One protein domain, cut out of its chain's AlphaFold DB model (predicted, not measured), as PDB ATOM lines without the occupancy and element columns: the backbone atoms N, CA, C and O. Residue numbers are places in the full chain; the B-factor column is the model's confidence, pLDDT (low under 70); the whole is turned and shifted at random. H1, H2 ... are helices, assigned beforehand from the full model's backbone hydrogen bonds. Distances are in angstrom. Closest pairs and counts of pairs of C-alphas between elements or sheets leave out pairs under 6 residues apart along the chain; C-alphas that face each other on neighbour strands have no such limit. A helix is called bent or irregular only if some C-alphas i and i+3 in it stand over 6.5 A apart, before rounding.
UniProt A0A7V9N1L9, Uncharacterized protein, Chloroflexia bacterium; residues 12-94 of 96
ATOM      1  N   ASP A  12      -2.377 -23.577  44.791       82.25
ATOM      2  CA  ASP A  12      -3.303 -23.768  43.659       82.25
ATOM      3  C   ASP A  12      -2.582 -23.716  42.300       82.25
ATOM      4  O   ASP A  12      -2.766 -24.590  41.455       82.25
ATOM      5  N   ILE A  13      -1.675 -22.749  42.128       85.44
ATOM      6  CA  ILE A  13      -0.885 -22.601  40.901       85.44
ATOM      7  C   ILE A  13       0.070 -23.780  40.740       85.44
ATOM      8  O   ILE A  13       0.199 -24.313  39.643       85.44
ATOM      9  N   LEU A  14       0.705 -24.224  41.827       84.00
ATOM     10  CA  LEU A  14       1.591 -25.388  41.795       84.00
ATOM     11  C   LEU A  14       0.846 -26.689  41.471       84.00
ATOM     12  O   LEU A  14       1.389 -27.540  40.774       84.00
ATOM     13  N   GLN A  15      -0.393 -26.847  41.947       80.75
ATOM     14  CA  GLN A  15      -1.231 -27.995  41.589       80.75
ATOM     15  C   GLN A  15      -1.605 -27.974  40.108       80.75
ATOM     16  O   GLN A  15      -1.428 -28.981  39.432       80.75
ATOM     17  N   ARG A  16      -2.042 -26.821  39.588       86.31
ATOM     18  CA  ARG A  16      -2.326 -26.648  38.154       86.31
ATOM     19  C   ARG A  16      -1.100 -26.902  37.288       86.31
ATOM     20  O   ARG A  16      -1.202 -27.570  36.267       86.31
ATOM     21  N   LEU A  17       0.063 -26.430  37.731       85.94
ATOM     22  CA  LEU A  17       1.336 -26.694  37.072       85.94
ATOM     23  C   LEU A  17       1.626 -28.198  36.989       85.94
ATOM     24  O   LEU A  17       2.019 -28.695  35.936       85.94
ATOM     25  N   ALA A  18       1.439 -28.916  38.097       81.81
ATOM     26  CA  ALA A  18       1.660 -30.354  38.153       81.81
ATOM     27  C   ALA A  18       0.663 -31.114  37.266       81.81
ATOM     28  O   ALA A  18       1.070 -31.997  36.519       81.81
ATOM     29  N   GLU A  19      -0.616 -30.741  37.295       84.00
ATOM     30  CA  GLU A  19      -1.655 -31.322  36.439       84.00
ATOM     31  C   GLU A  19      -1.352 -31.096  34.951       84.00
ATOM     32  O   GLU A  19      -1.423 -32.029  34.148       84.00
ATOM     33  N   GLN A  20      -0.933 -29.884  34.581       85.12
ATOM     34  CA  GLN A  20      -0.536 -29.575  33.211       85.12
ATOM     35  C   GLN A  20       0.713 -30.366  32.803       85.12
ATOM     36  O   GLN A  20       0.741 -30.928  31.720       85.12
ATOM     37  N   ALA A  21       1.716 -30.507  33.677       82.81
ATOM     38  CA  ALA A  21       2.884 -31.355  33.408       82.81
ATOM     39  C   ALA A  21       2.518 -32.829  33.173       82.81
ATOM     40  O   ALA A  21       3.209 -33.524  32.429       82.81
ATOM     41  N   MET A  22       1.443 -33.317  33.793       79.19
ATOM     42  CA  MET A  22       0.967 -34.687  33.593       79.19
ATOM     43  C   MET A  22       0.164 -34.844  32.301       79.19
ATOM     44  O   MET A  22       0.287 -35.873  31.647       79.19
ATOM     45  N   THR A  23      -0.630 -33.844  31.925       80.81
ATOM     46  CA  THR A  23      -1.613 -33.948  30.831       80.81
ATOM     47  C   THR A  23      -1.157 -33.338  29.504       80.81
ATOM     48  O   THR A  23      -1.671 -33.721  28.457       80.81
ATOM     49  N   ASP A  24      -0.194 -32.417  29.532       84.25
ATOM     50  CA  ASP A  24       0.323 -31.687  28.377       84.25
ATOM     51  C   ASP A  24       1.794 -32.070  28.140       84.25
ATOM     52  O   ASP A  24       2.715 -31.613  28.825       84.25
ATOM     53  N   ALA A  25       2.002 -32.968  27.173       83.38
ATOM     54  CA  ALA A  25       3.326 -33.461  26.809       83.38
ATOM     55  C   ALA A  25       4.209 -32.355  26.203       83.38
ATOM     56  O   ALA A  25       5.400 -32.308  26.507       83.38
ATOM     57  N   ASP A  26       3.637 -31.428  25.424       86.19
ATOM     58  CA  ASP A  26       4.365 -30.279  24.867       86.19
ATOM     59  C   ASP A  26       4.867 -29.351  25.983       86.19
ATOM     60  O   ASP A  26       5.998 -28.858  25.940       86.19
ATOM     61  N   PHE A  27       4.051 -29.140  27.022       85.69
ATOM     62  CA  PHE A  27       4.469 -28.384  28.200       85.69
ATOM     63  C   PHE A  27       5.597 -29.095  28.949       85.69
ATOM     64  O   PHE A  27       6.557 -28.447  29.368       85.69
ATOM     65  N   ARG A  28       5.494 -30.416  29.118       83.38
ATOM     66  CA  ARG A  28       6.500 -31.230  29.809       83.38
ATOM     67  C   ARG A  28       7.848 -31.211  29.086       83.38
ATOM     68  O   ARG A  28       8.875 -31.041  29.743       83.38
ATOM     69  N   ASP A  29       7.843 -31.338  27.763       84.25
ATOM     70  CA  ASP A  29       9.044 -31.282  26.924       84.25
ATOM     71  C   ASP A  29       9.701 -29.892  27.004       84.25
ATOM     72  O   ASP A  29      10.867 -29.764  27.383       84.25
ATOM     73  N   ALA A  30       8.911 -28.828  26.820       85.88
ATOM     74  CA  ALA A  30       9.392 -27.453  26.945       85.88
ATOM     75  C   ALA A  30       9.946 -27.147  28.348       85.88
ATOM     76  O   ALA A  30      10.981 -26.497  28.485       85.88
ATOM     77  N   ALA A  31       9.274 -27.624  29.400       85.19
ATOM     78  CA  ALA A  31       9.717 -27.447  30.779       85.19
ATOM     79  C   ALA A  31      10.961 -28.283  31.112       85.19
ATOM     80  O   ALA A  31      11.712 -27.930  32.029       85.19
ATOM     81  N   THR A  32      11.185 -29.386  30.395       81.19
ATOM     82  CA  THR A  32      12.377 -30.224  30.546       81.19
ATOM     83  C   THR A  32      13.615 -29.491  30.051       81.19
ATOM     84  O   THR A  32      14.616 -29.491  30.774       81.19
ATOM     85  N   ASP A  33      13.514 -28.816  28.905       83.38
ATOM     86  CA  ASP A  33      14.585 -28.011  28.307       83.38
ATOM     87  C   ASP A  33      14.817 -26.690  29.068       83.38
ATOM     88  O   ASP A  33      15.911 -26.446  29.582       83.38
ATOM     89  N   ASP A  34      13.767 -25.876  29.235       84.69
ATOM     90  CA  ASP A  34      13.824 -24.588  29.933       84.69
ATOM     91  C   ASP A  34      12.518 -24.321  30.704       84.69
ATOM     92  O   ASP A  34      11.556 -23.726  30.210       84.69
ATOM     93  N   LEU A  35      12.496 -24.762  31.966       83.38
ATOM     94  CA  LEU A  35      11.371 -24.558  32.881       83.38
ATOM     95  C   LEU A  35      10.952 -23.075  33.003       83.38
ATOM     96  O   LEU A  35       9.768 -22.802  32.812       83.38
ATOM     97  N   PRO A  36      11.842 -22.107  33.314       85.88
ATOM     98  CA  PRO A  36      11.457 -20.697  33.366       85.88
ATOM     99  C   PRO A  36      10.822 -20.185  32.065       85.88
ATOM    100  O   PRO A  36       9.805 -19.491  32.121       85.88
ATOM    101  N   ALA A  37      11.372 -20.538  30.901       87.19
ATOM    102  CA  ALA A  37      10.801 -20.122  29.621       87.19
ATOM    103  C   ALA A  37       9.429 -20.768  29.359       87.19
ATOM    104  O   ALA A  37       8.506 -20.087  28.899       87.19
ATOM    105  N   ALA A  38       9.262 -22.052  29.692       89.50
ATOM    106  CA  ALA A  38       7.990 -22.760  29.573       89.50
ATOM    107  C   ALA A  38       6.912 -22.142  30.474       89.50
ATOM    108  O   ALA A  38       5.792 -21.899  30.032       89.50
ATOM    109  N   LEU A  39       7.253 -21.801  31.716       89.25
ATOM    110  CA  LEU A  39       6.339 -21.134  32.642       89.25
ATOM    111  C   LEU A  39       5.797 -19.827  32.057       89.25
ATOM    112  O   LEU A  39       4.583 -19.647  31.981       89.25
ATOM    113  N   ILE A  40       6.682 -18.966  31.548       89.38
ATOM    114  CA  ILE A  40       6.298 -17.694  30.921       89.38
ATOM    115  C   ILE A  40       5.420 -17.939  29.686       89.38
ATOM    116  O   ILE A  40       4.389 -17.285  29.523       89.38
ATOM    117  N   ARG A  41       5.791 -18.900  28.831       89.69
ATOM    118  CA  ARG A  41       5.053 -19.240  27.605       89.69
ATOM    119  C   ARG A  41       3.619 -19.690  27.884       89.69
ATOM    120  O   ARG A  41       2.724 -19.354  27.113       89.69
ATOM    121  N   TYR A  42       3.410 -20.426  28.970       86.88
ATOM    122  CA  TYR A  42       2.101 -20.939  29.376       86.88
ATOM    123  C   TYR A  42       1.369 -20.012  30.366       86.88
ATOM    124  O   TYR A  42       0.278 -20.340  30.824       86.88
ATOM    125  N   GLY A  43       1.927 -18.833  30.664       89.38
ATOM    126  CA  GLY A  43       1.282 -17.807  31.491       89.38
ATOM    127  C   GLY A  43       1.409 -18.016  33.003       89.38
ATOM    128  O   GLY A  43       0.688 -17.382  33.771       89.38
ATOM    129  N   TYR A  44       2.322 -18.881  33.444       88.12
ATOM    130  CA  TYR A  44       2.658 -19.055  34.853       88.12
ATOM    131  C   TYR A  44       3.691 -18.016  35.291       88.12
ATOM    132  O   TYR A  44       4.880 -18.133  35.002       88.12
ATOM    133  N   ASP A  45       3.237 -17.025  36.053       86.75
ATOM    134  CA  ASP A  45       4.110 -16.065  36.729       86.75
ATOM    135  C   ASP A  45       4.432 -16.575  38.140       86.75
ATOM    136  O   ASP A  45       3.713 -16.288  39.100       86.75
ATOM    137  N   LEU A  46       5.454 -17.428  38.255       85.44
ATOM    138  CA  LEU A  46       5.923 -17.949  39.542       85.44
ATOM    139  C   LEU A  46       6.933 -16.987  40.172       85.44
ATOM    140  O   LEU A  46       7.865 -16.510  39.530       85.44
ATOM    141  N   THR A  47       6.793 -16.769  41.475       86.81
ATOM    142  CA  THR A  47       7.797 -16.075  42.282       86.81
ATOM    143  C   THR A  47       9.076 -16.909  42.385       86.81
ATOM    144  O   THR A  47       9.066 -18.132  42.222       86.81
ATOM    145  N   ALA A  48      10.190 -16.273  42.753       84.19
ATOM    146  CA  ALA A  48      11.463 -16.970  42.959       84.19
ATOM    147  C   ALA A  48      11.367 -18.121  43.983       84.19
ATOM    148  O   ALA A  48      12.029 -19.145  43.829       84.19
ATOM    149  N   GLN A  49      10.519 -17.976  45.010       82.94
ATOM    150  CA  GLN A  49      10.292 -19.016  46.018       82.94
ATOM    151  C   GLN A  49       9.538 -20.219  45.440       82.94
ATOM    152  O   GLN A  49       9.910 -21.364  45.695       82.94
ATOM    153  N   GLU A  50       8.503 -19.969  44.639       84.31
ATOM    154  CA  GLU A  50       7.721 -21.022  43.990       84.31
ATOM    155  C   GLU A  50       8.561 -21.769  42.947       84.31
ATOM    156  O   GLU A  50       8.581 -23.000  42.941       84.31
ATOM    157  N   LEU A  51       9.333 -21.041  42.134       85.44
ATOM    158  CA  LEU A  51      10.244 -21.628  41.152       85.44
ATOM    159  C   LEU A  51      11.299 -22.526  41.818       85.44
ATOM    160  O   LEU A  51      11.537 -23.645  41.364       85.44
ATOM    161  N   ALA A  52      11.897 -22.071  42.924       84.50
ATOM    162  CA  ALA A  52      12.858 -22.867  43.686       84.50
ATOM    163  C   ALA A  52      12.236 -24.168  44.223       84.50
ATOM    164  O   ALA A  52      12.902 -25.205  44.263       84.50
ATOM    165  N   LEU A  53      10.957 -24.130  44.609       82.31
ATOM    166  CA  LEU A  53      10.232 -25.305  45.083       82.31
ATOM    167  C   LEU A  53       9.972 -26.298  43.945       82.31
ATOM    168  O   LEU A  53      10.243 -27.484  44.122       82.31
ATOM    169  N   VAL A  54       9.546 -25.824  42.770       83.00
ATOM    170  CA  VAL A  54       9.353 -26.664  41.572       83.00
ATOM    171  C   VAL A  54      10.666 -27.319  41.142       83.00
ATOM    172  O   VAL A  54      10.701 -28.527  40.916       83.00
ATOM    173  N   MET A  55      11.769 -26.566  41.098       81.75
ATOM    174  CA  MET A  55      13.080 -27.129  40.750       81.75
ATOM    175  C   MET A  55      13.556 -28.170  41.764       81.75
ATOM    176  O   MET A  55      14.087 -29.215  41.385       81.75
ATOM    177  N   ARG A  56      13.343 -27.921  43.061       80.00
ATOM    178  CA  ARG A  56      13.658 -28.902  44.103       80.00
ATOM    179  C   ARG A  56      12.808 -30.162  43.956       80.00
ATOM    180  O   ARG A  56      13.335 -31.254  44.128       80.00
ATOM    181  N   PHE A  57      11.527 -30.011  43.624       76.44
ATOM    182  CA  PHE A  57      10.612 -31.128  43.413       76.44
ATOM    183  C   PHE A  57      11.031 -31.978  42.214       76.44
ATOM    184  O   PHE A  57      11.145 -33.192  42.346       76.44
ATOM    185  N   ARG A  58      11.366 -31.340  41.086       75.44
ATOM    186  CA  ARG A  58      11.902 -32.010  39.894       75.44
ATOM    187  C   ARG A  58      13.152 -32.822  40.226       75.44
ATOM    188  O   ARG A  58      13.182 -34.019  39.968       75.44
ATOM    189  N   ARG A  59      14.107 -32.214  40.933       72.56
ATOM    190  CA  ARG A  59      15.322 -32.907  41.375       72.56
ATOM    191  C   ARG A  59      15.030 -34.091  42.302       72.56
ATOM    192  O   ARG A  59      15.714 -35.100  42.220       72.56
ATOM    193  N   SER A  60      14.037 -33.981  43.186       69.94
ATOM    194  CA  SER A  60      13.610 -35.099  44.038       69.94
ATOM    195  C   SER A  60      12.935 -36.229  43.258       69.94
ATOM    196  O   SER A  60      13.065 -37.381  43.658       69.94
ATOM    197  N   LEU A  61      12.231 -35.927  42.164       66.94
ATOM    198  CA  LEU A  61      11.656 -36.943  41.280       66.94
ATOM    199  C   LEU A  61      12.750 -37.663  40.482       66.94
ATOM    200  O   LEU A  61      12.769 -38.891  40.466       66.94
ATOM    201  N   GLU A  62      13.707 -36.916  39.927       66.06
ATOM    202  CA  GLU A  62      14.881 -37.476  39.244       66.06
ATOM    203  C   GLU A  62      15.717 -38.367  40.182       66.06
ATOM    204  O   GLU A  62      16.080 -39.482  39.818       66.06
ATOM    205  N   ASP A  63      15.968 -37.918  41.418       58.22
ATOM    206  CA  ASP A  63      16.708 -38.680  42.441       58.22
ATOM    207  C   ASP A  63      15.966 -39.958  42.874       58.22
ATOM    208  O   ASP A  63      16.582 -40.993  43.126       58.22
ATOM    209  N   ALA A  64      14.629 -39.925  42.882       59.12
ATOM    210  CA  ALA A  64      13.788 -41.095  43.120       59.12
ATOM    211  C   ALA A  64      13.695 -42.049  41.907       59.12
ATOM    212  O   ALA A  64      12.999 -43.064  41.988       59.12
ATOM    213  N   GLY A  65      14.367 -41.742  40.788       52.03
ATOM    214  CA  GLY A  65      14.284 -42.508  39.542       52.03
ATOM    215  C   GLY A  65      12.914 -42.413  38.861       52.03
ATOM    216  O   GLY A  65      12.549 -43.293  38.080       52.03
ATOM    217  N   VAL A  66      12.131 -41.382  39.194       54.12
ATOM    218  CA  VAL A  66      10.867 -41.059  38.534       54.12
ATOM    219  C   VAL A  66      11.193 -40.143  37.364       54.12
ATOM    220  O   VAL A  66      11.240 -38.922  37.497       54.12
ATOM    221  N   ASP A  67      11.436 -40.756  36.210       57.22
ATOM    222  CA  ASP A  67      11.504 -40.039  34.943       57.22
ATOM    223  C   ASP A  67      10.140 -39.385  34.682       57.22
ATOM    224  O   ASP A  67       9.126 -40.068  34.522       57.22
ATOM    225  N   LEU A  68      10.097 -38.051  34.682       52.09
ATOM    226  CA  LEU A  68       8.880 -37.291  34.375       52.09
ATOM    227  C   LEU A  68       8.388 -37.580  32.945       52.09
ATOM    228  O   LEU A  68       7.187 -37.519  32.699       52.09
ATOM    229  N   ASP A  69       9.288 -37.983  32.044       49.22
ATOM    230  CA  ASP A  69       8.981 -38.460  30.690       49.22
ATOM    231  C   ASP A  69       8.066 -39.706  30.693       49.22
ATOM    232  O   ASP A  69       7.171 -39.845  29.862       49.22
ATOM    233  N   LEU A  70       8.189 -40.563  31.715       46.62
ATOM    234  CA  LEU A  70       7.417 -41.802  31.881       46.62
ATOM    235  C   LEU A  70       6.022 -41.605  32.505       46.62
ATOM    236  O   LEU A  70       5.263 -42.575  32.623       46.62
ATOM    237  N   VAL A  71       5.656 -40.384  32.910       50.31
ATOM    238  CA  VAL A  71       4.348 -40.111  33.536       50.31
ATOM    239  C   VAL A  71       3.205 -40.129  32.513       50.31
ATOM    240  O   VAL A  71       2.060 -40.330  32.902       50.31
ATOM    241  N   ASP A  72       3.511 -40.095  31.211       48.97
ATOM    242  CA  ASP A  72       2.532 -40.300  30.129       48.97
ATOM    243  C   ASP A  72       1.794 -41.655  30.211       48.97
ATOM    244  O   ASP A  72       0.697 -41.816  29.684       48.97
ATOM    245  N   GLY A  73       2.375 -42.637  30.915       46.19
ATOM    246  CA  GLY A  73       1.784 -43.964  31.130       46.19
ATOM    247  C   GLY A  73       1.529 -44.341  32.592       46.19
ATOM    248  O   GLY A  73       1.091 -45.465  32.858       46.19
ATOM    249  N   MET A  74       1.814 -43.467  33.565       48.41
ATOM    250  CA  MET A  74       1.562 -43.778  34.976       48.41
ATOM    251  C   MET A  74       0.101 -43.498  35.320       48.41
ATOM    252  O   MET A  74      -0.271 -42.378  35.646       48.41
ATOM    253  N   GLY A  75      -0.718 -44.551  35.279       52.00
ATOM    254  CA  GLY A  75      -2.083 -44.507  35.795       52.00
ATOM    255  C   GLY A  75      -2.155 -43.945  37.223       52.00
ATOM    256  O   GLY A  75      -1.235 -44.133  38.028       52.00
ATOM    257  N   ASP A  76      -3.273 -43.277  37.498       56.78
ATOM    258  CA  ASP A  76      -3.644 -42.521  38.707       56.78
ATOM    259  C   ASP A  76      -3.140 -43.135  40.039       56.78
ATOM    260  O   ASP A  76      -2.601 -42.444  40.906       56.78
ATOM    261  N   ASP A  77      -3.186 -44.466  40.165       56.53
ATOM    262  CA  ASP A  77      -2.736 -45.232  41.336       56.53
ATOM    263  C   ASP A  77      -1.249 -45.074  41.694       56.53
ATOM    264  O   ASP A  77      -0.863 -45.172  42.867       56.53
ATOM    265  N   ARG A  78      -0.373 -44.877  40.704       59.50
ATOM    266  CA  ARG A  78       1.074 -44.766  40.952       59.50
ATOM    267  C   ARG A  78       1.448 -43.354  41.382       59.50
ATOM    268  O   ARG A  78       2.295 -43.190  42.260       59.50
ATOM    269  N   LEU A  79       0.752 -42.354  40.843       60.53
ATOM    270  CA  LEU A  79       0.861 -40.965  41.271       60.53
ATOM    271  C   LEU A  79       0.378 -40.796  42.717       60.53
ATOM    272  O   LEU A  79       1.080 -40.198  43.533       60.53
ATOM    273  N   ALA A  80      -0.765 -41.396  43.064       63.22
ATOM    274  CA  ALA A  80      -1.288 -41.387  44.428       63.22
ATOM    275  C   ALA A  80      -0.278 -41.963  45.440       63.22
ATOM    276  O   ALA A  80      -0.076 -41.391  46.511       63.22
ATOM    277  N   GLN A  81       0.433 -43.038  45.083       64.75
ATOM    278  CA  GLN A  81       1.470 -43.631  45.938       64.75
ATOM    279  C   GLN A  81       2.709 -42.745  46.112       64.75
ATOM    280  O   GLN A  81       3.286 -42.704  47.205       64.75
ATOM    281  N   VAL A  82       3.123 -42.021  45.068       65.88
ATOM    282  CA  VAL A  82       4.231 -41.058  45.163       65.88
ATOM    283  C   VAL A  82       3.829 -39.887  46.062       65.88
ATOM    284  O   VAL A  82       4.563 -39.548  46.992       65.88
ATOM    285  N   LEU A  83       2.628 -39.332  45.869       65.50
ATOM    286  CA  LEU A  83       2.085 -38.262  46.710       65.50
ATOM    287  C   LEU A  83       1.944 -38.699  48.177       65.50
ATOM    288  O   LEU A  83       2.322 -37.956  49.085       65.50
ATOM    289  N   GLU A  84       1.475 -39.920  48.433       68.38
ATOM    290  CA  GLU A  84       1.358 -40.470  49.786       68.38
ATOM    291  C   GLU A  84       2.730 -40.681  50.451       68.38
ATOM    292  O   GLU A  84       2.916 -40.375  51.636       68.38
ATOM    293  N   SER A  85       3.720 -41.151  49.689       65.69
ATOM    294  CA  SER A  85       5.091 -41.345  50.176       65.69
ATOM    295  C   SER A  85       5.748 -40.014  50.551       65.69
ATOM    296  O   SER A  85       6.384 -39.911  51.604       65.69
ATOM    297  N   LEU A  86       5.512 -38.966  49.759       63.66
ATOM    298  CA  LEU A  86       5.964 -37.603  50.045       63.66
ATOM    299  C   LEU A  86       5.293 -37.029  51.303       63.66
ATOM    300  O   LEU A  86       5.968 -36.458  52.163       63.66
ATOM    301  N   GLN A  87       3.984 -37.244  51.479       67.06
ATOM    302  CA  GLN A  87       3.271 -36.831  52.693       67.06
ATOM    303  C   GLN A  87       3.749 -37.568  53.954       67.06
ATOM    304  O   GLN A  87       3.723 -37.000  55.051       67.06
ATOM    305  N   ARG A  88       4.171 -38.833  53.840       63.69
ATOM    306  CA  ARG A  88       4.788 -39.564  54.958       63.69
ATOM    307  C   ARG A  88       6.152 -38.985  55.322       63.69
ATOM    308  O   ARG A  88       6.409 -38.773  56.504       63.69
ATOM    309  N   HIS A  89       6.975 -38.658  54.329       56.38
ATOM    310  CA  HIS A  89       8.314 -38.107  54.554       56.38
ATOM    311  C   HIS A  89       8.298 -36.682  55.140       56.38
ATOM    312  O   HIS A  89       9.125 -36.323  55.986       56.38
ATOM    313  N   ALA A  90       7.307 -35.871  54.759       56.94
ATOM    314  CA  ALA A  90       7.097 -34.544  55.336       56.94
ATOM    315  C   ALA A  90       6.723 -34.602  56.831       56.94
ATOM    316  O   ALA A  90       7.125 -33.734  57.604       56.94
ATOM    317  N   ARG A  91       6.010 -35.652  57.270       56.78
ATOM    318  CA  ARG A  91       5.645 -35.850  58.686       56.78
ATOM    319  C   ARG A  91       6.803 -36.358  59.546       56.78
ATOM    320  O   ARG A  91       6.825 -36.085  60.741       56.78
ATOM    321  N   THR A  92       7.774 -37.063  58.968       54.09
ATOM    322  CA  THR A  92       8.928 -37.598  59.713       54.09
ATOM    323  C   THR A  92      10.035 -36.574  59.955       54.09
ATOM    324  O   THR A  92      10.827 -36.759  60.871       54.09
ATOM    325  N   THR A  93      10.067 -35.472  59.199       52.53
ATOM    326  CA  THR A  93      11.038 -34.373  59.406       52.53
ATOM    327  C   THR A  93      10.576 -33.369  60.479       52.53
ATOM    328  O   THR A  93      11.289 -32.432  60.820       52.53
ATOM    329  N   GLY A  94       9.384 -33.571  61.051       52.19
ATOM    330  CA  GLY A  94       8.835 -32.768  62.139       52.19
ATOM    331  C   GLY A  94       8.863 -33.501  63.475       52.19
ATOM    332  O   GLY A  94       7.806 -33.854  63.996       52.19
TER     333      GLY A  94
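AT A GLANCE: This is residues 12 to 94 of the 96 residues of an uncharacterized protein of Chloroflexia bacterium (UniProt A0A7V9N1L9). Three helices, H1, H2 and H3, make a loosely packed triangle, with the short H4 by the corner where H1 turns into H2; H5 is set apart as an arm, and its residues 83 to 92, with residues 93 and 94 after them, stick out. H2 is not straight: near residue 34 it turns sharply and folds back. The 83 printed residues hold five named helices, H1 to H5 in chain order, and no named strand; the class is all helix. The whole is compact, with a radius of gyration of the C-alphas of 13.0 A, and spans 36 by 30 by 23 A.

IN THESE COORDINATES: H2 and H5 are the longest helices by residues, 17 each. H2, residues 25 to 41, measures 14.3 A from first to last C-alpha; it has a kink of 137 degrees near residue 34 and is irregular, with C-alphas 33 and 36 9.4 A apart. H1, residues 12 to 23, measures 16.5 A and begins at C-alpha 12 (-3.303, -23.768, 43.659). H3, residues 48 to 63, measures 22.3 A and begins at C-alpha 48 (11.463, -16.970, 42.959). H4, residues 68 to 73, measures 10.3 A and is irregular, but only just: C-alphas 69 and 72 are 6.7 A apart. H5, residues 76 to 92, measures 25.0 A and ends at C-alpha 92 (8.928, -37.598, 59.713).

HOW THE PARTS SIT: H2, with residues 27 to 28 alone, and H1, with residues 20 to 22 alone, touch only at the corner by their link; their closest C-alphas, Ala 21 and Arg 28, are 5.1 A apart. They run opposite ways at a shallow tilt of 34 degrees, only just short of steep. H3 is close to H2 but not clearly touching, with the closest C-alphas, Pro 36 and Leu 51, 7.9 A apart. H3 is also close to H1 but not clearly touching, with the closest C-alphas, Leu 14 and Glu 50, 7.8 A apart. H4 only just touches H1, with 3 pairs of C-alphas within 8 A, the closest Met 22 and Val 71 at 6.4 A; H1 uses residues 22 to 23 alone. H4 only just touches H2 too, with 3 pairs, the closest Ala 25 and Asp 72 at 7.6 A; H2 uses residues 25 to 28 alone. H5 is apart from H1, H2, H3 and H4. In H1, H3 and H5 every O i to N i+4 pair is within hydrogen-bond range; in H2 it is 11 of 13, and in H4 0 of 2, beside 2 of 3 O i to N i+3 pairs.

THE WHOLE: The farthest C-alphas, those of Asp 26 and Gly 94, are 37.6 A apart. Residues 83 to 94 stand free, and the body without them spans 30 by 24 by 22 A. The printed part has no cut and no long link. Residues 60 to 94 have pLDDT under 70; the mean of the printed part is 73.1.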